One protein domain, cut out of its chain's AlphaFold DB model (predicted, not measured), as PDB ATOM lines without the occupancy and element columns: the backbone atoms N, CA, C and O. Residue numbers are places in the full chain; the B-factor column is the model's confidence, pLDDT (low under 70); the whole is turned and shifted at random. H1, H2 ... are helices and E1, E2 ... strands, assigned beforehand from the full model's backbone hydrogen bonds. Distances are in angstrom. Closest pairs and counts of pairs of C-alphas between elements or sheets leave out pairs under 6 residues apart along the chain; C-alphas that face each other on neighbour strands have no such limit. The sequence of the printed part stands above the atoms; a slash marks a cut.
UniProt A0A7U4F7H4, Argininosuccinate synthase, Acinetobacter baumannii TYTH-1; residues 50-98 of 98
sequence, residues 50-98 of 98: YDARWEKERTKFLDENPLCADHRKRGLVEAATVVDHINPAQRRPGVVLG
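Overview. This is residues 50 to 98 of the 98 residues of the protein "Argininosuccinate synthase" of Acinetobacter baumannii TYTH-1 (UniProt A0A7U4F7H4). A small two-stranded hairpin, E1 and E2, packs on one long helix, H1, with the short helix H2 beside E2. The printed part has 49 residues, with two named helices and two named strands in the order H1, H2, E1, E2; the strands are antiparallel and the class is mixed. It is compact, with a radius of gyration of the C-alphas of 10.9 A, and elongated, spanning 33 by 21 by 13 A.

Arrangement. Start at H1, residues 52 to 64; it is apart from H2, residues 69 to 73. In both, every O i to N i+4 pair is within hydrogen-bond range. E1, residues 82 to 85, comes closest to H1 at the C-alphas of Arg 58 and Val 83, 6.6 A apart. E2, residues 93 to 97, forms a hairpin with E1, antiparallel at 137 degrees; find N 84 and O 95 at 2.7 A. The closest C-alphas of H2 and E2 are those of Ala 69 and Val 96, 5.4 A apart.

Along the chain. Find C-alpha 52 at (-38.998, 44.339, 25.404); from there H1 runs 18.7 A. H2 spans 6.3 A and E1 10.2 A. E2 runs 11.3 A to C-alpha 97 at (-32.990, 24.742, 22.850).

Size, cuts and confidence. The farthest C-alphas, Ala 52 and Gly 75, are 33.7 A apart. The printed part has no cut and no long link. Look for pLDDT under 70 at residues 87 to 95 and 97 to 98.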
ATOM      1  N   TYR A  50     -34.880  40.572  30.881       82.62
ATOM      2  CA  TYR A  50     -35.957  40.054  30.028       82.62
ATOM      3  C   TYR A  50     -36.957  41.176  29.734       82.62
ATOM      4  O   TYR A  50     -38.099  41.156  30.197       82.62
ATOM      5  N   ASP A  51     -36.477  42.222  29.075       87.31
ATOM      6  CA  ASP A  51     -37.269  43.384  28.692       87.31
ATOM      7  C   ASP A  51     -37.804  43.262  27.252       87.31
ATOM      8  O   ASP A  51     -37.646  42.246  26.572       87.31
ATOM      9  N   ALA A  52     -38.469  44.313  26.767       88.94
ATOM     10  CA  ALA A  52     -38.998  44.339  25.404       88.94
ATOM     11  C   ALA A  52     -37.898  44.301  24.328       88.94
ATOM     12  O   ALA A  52     -38.164  43.910  23.191       88.94
ATOM     13  N   ARG A  53     -36.670  44.725  24.654       86.94
ATOM     14  CA  ARG A  53     -35.533  44.632  23.738       86.94
ATOM     15  C   ARG A  53     -35.073  43.183  23.631       86.94
ATOM     16  O   ARG A  53     -34.900  42.704  22.514       86.94
ATOM     17  N   TRP A  54     -34.955  42.487  24.760       86.44
ATOM     18  CA  TRP A  54     -34.674  41.057  24.792       86.44
ATOM     19  C   TRP A  54     -35.695  40.261  23.986       86.44
ATOM     20  O   TRP A  54     -35.301  39.421  23.187       86.44
ATOM     21  N   GLU A  55     -36.990  40.551  24.129       88.38
ATOM     22  CA  GLU A  55     -38.020  39.830  23.372       88.38
ATOM     23  C   GLU A  55     -37.844  40.007  21.854       88.38
ATOM     24  O   GLU A  55     -37.932  39.041  21.100       88.38
ATOM     25  N   LYS A  56     -37.503  41.219  21.395       89.94
ATOM     26  CA  LYS A  56     -37.206  41.481  19.975       89.94
ATOM     27  C   LYS A  56     -35.966  40.732  19.493       89.94
ATOM     28  O   LYS A  56     -35.990  40.135  18.419       89.94
ATOM     29  N   GLU A  57     -34.884  40.776  20.269       88.94
ATOM     30  CA  GLU A  57     -33.638  40.074  19.944       88.94
ATOM     31  C   GLU A  57     -33.846  38.550  19.944       88.94
ATOM     32  O   GLU A  57     -33.346  37.866  19.054       88.94
ATOM     33  N   ARG A  58     -34.647  38.026  20.881       89.62
ATOM     34  CA  ARG A  58     -35.027  36.611  20.976       89.62
ATOM     35  C   ARG A  58     -35.778  36.144  19.735       89.62
ATOM     36  O   ARG A  58     -35.401  35.123  19.169       89.62
ATOM     37  N   THR A  59     -36.820  36.864  19.322       90.94
ATOM     38  CA  THR A  59     -37.612  36.495  18.138       90.94
ATOM     39  C   THR A  59     -36.737  36.477  16.892       90.94
ATOM     40  O   THR A  59     -36.702  35.472  16.191       90.94
ATOM     41  N   LYS A  60     -35.928  37.525  16.686       91.56
ATOM     42  CA  LYS A  60     -34.983  37.579  15.565       91.56
ATOM     43  C   LYS A  60     -34.005  36.397  15.578       91.56
ATOM     44  O   LYS A  60     -33.739  35.801  14.541       91.56
ATOM     45  N   PHE A  61     -33.477  36.046  16.750       90.00
ATOM     46  CA  PHE A  61     -32.533  34.940  16.883       90.00
ATOM     47  C   PHE A  61     -33.171  33.577  16.574       90.00
ATOM     48  O   PHE A  61     -32.505  32.736  15.974       90.00
ATOM     49  N   LEU A  62     -34.436  33.361  16.953       91.00
ATOM     50  CA  LEU A  62     -35.188  32.147  16.605       91.00
ATOM     51  C   LEU A  62     -35.493  32.068  15.107       91.00
ATOM     52  O   LEU A  62     -35.355  30.992  14.533       91.00
ATOM     53  N   ASP A  63     -35.829  33.191  14.469       91.06
ATOM     54  CA  ASP A  63     -36.059  33.242  13.019       91.06
ATOM     55  C   ASP A  63     -34.782  32.888  12.235       91.06
ATOM     56  O   ASP A  63     -34.825  32.146  11.254       91.06
ATOM     57  N   GLU A  64     -33.623  33.374  12.690       91.12
ATOM     58  CA  GLU A  64     -32.314  33.050  12.104       91.12
ATOM     59  C   GLU A  64     -31.841  31.623  12.446       91.12
ATOM     60  O   GLU A  64     -31.025  31.046  11.724       91.12
ATOM     61  N   ASN A  65     -32.341  31.036  13.538       89.75
ATOM     62  CA  ASN A  65     -31.943  29.719  14.038       89.75
ATOM     63  C   ASN A  65     -33.175  28.839  14.323       89.75
ATOM     64  O   ASN A  65     -33.439  28.511  15.483       89.75
ATOM     65  N   PRO A  66     -33.899  28.389  13.281       90.62
ATOM     66  CA  PRO A  66     -35.165  27.673  13.444       90.62
ATOM     67  C   PRO A  66     -35.010  26.246  13.994       90.62
ATOM     68  O   PRO A  66     -36.006  25.601  14.319       90.62
ATOM     69  N   LEU A  67     -33.779  25.730  14.096       92.50
ATOM     70  CA  LEU A  67     -33.484  24.380  14.578       92.50
ATOM     71  C   LEU A  67     -32.808  24.401  15.948       92.50
ATOM     72  O   LEU A  67     -31.880  25.177  16.190       92.50
ATOM     73  N   CYS A  68     -33.212  23.469  16.811       91.75
ATOM     74  CA  CYS A  68     -32.596  23.260  18.115       91.75
ATOM     75  C   CYS A  68     -31.113  22.875  17.978       91.75
ATOM     76  O   CYS A  68     -30.750  21.925  17.277       91.75
ATOM     77  N   ALA A  69     -30.240  23.589  18.691       88.69
ATOM     78  CA  ALA A  69     -28.799  23.382  18.607       88.69
ATOM     79  C   ALA A  69     -28.351  22.042  19.218       88.69
ATOM     80  O   ALA A  69     -27.372  21.464  18.748       88.69
ATOM     81  N   ASP A  70     -29.045  21.544  20.246       89.00
ATOM     82  CA  ASP A  70     -28.737  20.257  20.884       89.00
ATOM     83  C   ASP A  70     -29.155  19.073  19.999       89.00
ATOM     84  O   ASP A  70     -28.339  18.196  19.716       89.00
ATOM     85  N   HIS A  71     -30.378  19.095  19.459       92.00
ATOM     86  CA  HIS A  71     -30.855  18.068  18.528       92.00
ATOM     87  C   HIS A  71     -30.028  18.040  17.241       92.00
ATOM     88  O   HIS A  71     -29.590  16.967  16.822       92.00
ATOM     89  N   ARG A  72     -29.684  19.210  16.685       90.00
ATOM     90  CA  ARG A  72     -28.824  19.301  15.497       90.00
ATOM     91  C   ARG A  72     -27.455  18.652  15.715       90.00
ATOM     92  O   ARG A  72     -26.952  17.987  14.814       90.00
ATOM     93  N   LYS A  73     -26.857  18.783  16.909       89.25
ATOM     94  CA  LYS A  73     -25.584  18.111  17.257       89.25
ATOM     95  C   LYS A  73     -25.700  16.586  17.290       89.25
ATOM     96  O   LYS A  73     -24.703  15.904  17.085       89.25
ATOM     97  N   ARG A  74     -26.897  16.059  17.547       93.19
ATOM     98  CA  ARG A  74     -27.201  14.620  17.584       93.19
ATOM     99  C   ARG A  74     -27.683  14.081  16.231       93.19
ATOM    100  O   ARG A  74     -28.050  12.916  16.151       93.19
ATOM    101  N   GLY A  75     -27.704  14.913  15.184       92.38
ATOM    102  CA  GLY A  75     -28.234  14.549  13.866       92.38
ATOM    103  C   GLY A  75     -29.765  14.505  13.795       92.38
ATOM    104  O   GLY A  75     -30.312  13.936  12.858       92.38
ATOM    105  N   LEU A  76     -30.454  15.090  14.779       92.44
ATOM    106  CA  LEU A  76     -31.911  15.164  14.847       92.44
ATOM    107  C   LEU A  76     -32.398  16.540  14.374       92.44
ATOM    108  O   LEU A  76     -31.730  17.557  14.580       92.44
ATOM    109  N   VAL A  77     -33.578  16.570  13.756       92.06
ATOM    110  CA  VAL A  77     -34.225  17.800  13.283       92.06
ATOM    111  C   VAL A  77     -35.406  18.098  14.196       92.06
ATOM    112  O   VAL A  77     -36.428  17.430  14.114       92.06
ATOM    113  N   GLU A  78     -35.243  19.099  15.056       92.69
ATOM    114  CA  GLU A  78     -36.268  19.566  15.994       92.69
ATOM    115  C   GLU A  78     -36.356  21.090  15.915       92.69
ATOM    116  O   GLU A  78     -35.326  21.769  15.789       92.69
ATOM    117  N   ALA A  79     -37.573  21.626  15.997       91.62
ATOM    118  CA  ALA A  79     -37.795  23.061  15.969       91.62
ATOM    119  C   ALA A  79     -37.252  23.738  17.236       91.62
ATOM    120  O   ALA A  79     -37.336  23.238  18.355       91.62
ATOM    121  N   ALA A  80     -36.697  24.921  17.038       90.69
ATOM    122  CA  ALA A  80     -36.289  25.833  18.082       90.69
ATOM    123  C   ALA A  80     -37.490  26.450  18.814       90.69
ATOM    124  O   ALA A  80     -38.306  27.121  18.186       90.69
ATOM    125  N   THR A  81     -37.577  26.312  20.140       89.12
ATOM    126  CA  THR A  81     -38.665  26.929  20.932       89.12
ATOM    127  C   THR A  81     -38.146  27.903  21.991       89.12
ATOM    128  O   THR A  81     -38.824  28.867  22.368       89.12
ATOM    129  N   VAL A  82     -36.914  27.700  22.458       87.62
ATOM    130  CA  VAL A  82     -36.320  28.442  23.570       87.62
ATOM    131  C   VAL A  82     -34.964  29.005  23.167       87.62
ATOM    132  O   VAL A  82     -34.192  28.364  22.462       87.62
ATOM    133  N   VAL A  83     -34.658  30.207  23.661       87.62
ATOM    134  CA  VAL A  83     -33.327  30.810  23.564       87.62
ATOM    135  C   VAL A  83     -32.731  30.886  24.959       87.62
ATOM    136  O   VAL A  83     -33.337  31.463  25.863       87.62
ATOM    137  N   ASP A  84     -31.551  30.309  25.115       81.69
ATOM    138  CA  ASP A  84     -30.745  30.344  26.323       81.69
ATOM    139  C   ASP A  84     -29.452  31.147  26.105       81.69
ATOM    140  O   ASP A  84     -29.010  31.420  24.980       81.69
ATOM    141  N   HIS A  85     -28.844  31.569  27.206       74.62
ATOM    142  CA  HIS A  85     -27.612  32.344  27.209       74.62
ATOM    143  C   HIS A  85     -26.404  31.401  27.291       74.62
ATOM    144  O   HIS A  85     -26.305  30.620  28.230       74.62
ATOM    145  N   ILE A  86     -25.432  31.521  26.374       73.19
ATOM    146  CA  ILE A  86     -24.180  30.728  26.444       73.19
ATOM    147  C   ILE A  86     -23.394  31.057  27.720       73.19
ATOM    148  O   ILE A  86     -22.848  30.173  28.372       73.19
ATOM    149  N   ASN A  87     -23.315  32.344  28.066       69.00
ATOM    150  CA  ASN A  87     -22.666  32.808  29.283       69.00
ATOM    151  C   ASN A  87     -23.707  33.490  30.189       69.00
ATOM    152  O   ASN A  87     -24.145  34.603  29.869       69.00
ATOM    153  N   PRO A  88     -24.072  32.878  31.334       66.38
ATOM    154  CA  PRO A  88     -25.061  33.429  32.262       66.38
ATOM    155  C   PRO A  88     -24.708  34.827  32.784       66.38
ATOM    156  O   PRO A  88     -25.606  35.595  33.131       66.38
ATOM    157  N   ALA A  89     -23.416  35.174  32.822       65.06
ATOM    158  CA  ALA A  89     -22.950  36.484  33.267       65.06
ATOM    159  C   ALA A  89     -23.214  37.587  32.231       65.06
ATOM    160  O   ALA A  89     -23.472  38.726  32.611       65.06
ATOM    161  N   GLN A  90     -23.174  37.261  30.935       60.50
ATOM    162  CA  GLN A  90     -23.313  38.249  29.860       60.50
ATOM    163  C   GLN A  90     -24.754  38.408  29.368       60.50
ATOM    164  O   GLN A  90     -25.047  39.405  28.717       60.50
ATOM    165  N   ARG A  91     -25.646  37.451  29.673       61.41
ATOM    166  CA  ARG A  91     -27.084  37.488  29.333       61.41
ATOM    167  C   ARG A  91     -27.371  37.934  27.888       61.41
ATOM    168  O   ARG A  91     -28.364  38.597  27.614       61.41
ATOM    169  N   ARG A  92     -26.501  37.539  26.953       57.81
ATOM    170  CA  ARG A  92     -26.712  37.680  25.505       57.81
ATOM    171  C   ARG A  92     -27.319  36.386  24.952       57.81
ATOM    172  O   ARG A  92     -26.920  35.315  25.427       57.81
ATOM    173  N   PRO A  93     -28.248  36.456  23.985       60.78
ATOM    174  CA  PRO A  93     -28.816  35.256  23.388       60.78
ATOM    175  C   PRO A  93     -27.698  34.487  22.689       60.78
ATOM    176  O   PRO A  93     -26.846  35.095  22.038       60.78
ATOM    177  N   GLY A  94     -27.639  33.168  22.874       60.19
ATOM    178  CA  GLY A  94     -26.527  32.406  22.310       60.19
ATOM    179  C   GLY A  94     -26.774  30.926  22.052       60.19
ATOM    180  O   GLY A  94     -26.076  30.350  21.225       60.19
ATOM    181  N   VAL A  95     -27.751  30.291  22.697       65.88
ATOM    182  CA  VAL A  95     -28.103  28.893  22.413       65.88
ATOM    183  C   VAL A  95     -29.585  28.793  22.136       65.88
ATOM    184  O   VAL A  95     -30.384  29.426  22.808       65.88
ATOM    185  N   VAL A  96     -29.953  27.974  21.161       70.50
ATOM    186  CA  VAL A  96     -31.343  27.605  20.916       70.50
ATOM    187  C   VAL A  96     -31.577  26.191  21.426       70.50
ATOM    188  O   VAL A  96     -30.846  25.274  21.042       70.50
ATOM    189  N   LEU A  97     -32.578  26.023  22.281       64.12
ATOM    190  CA  LEU A  97     -32.990  24.742  22.850       64.12
ATOM    191  C   LEU A  97     -34.406  24.381  22.371       64.12
ATOM    192  O   LEU A  97     -35.176  25.255  21.955       64.12
ATOM    193  N   GLY A  98     -34.682  23.076  22.368       54.28
ATOM    194  CA  GLY A  98     -35.926  22.455  21.903       54.28
ATOM    195  C   GLY A  98     -36.716  21.933  23.085       54.28
ATOM    196  O   GLY A  98     -36.055  21.371  23.989       54.28
TER     197      GLY A  98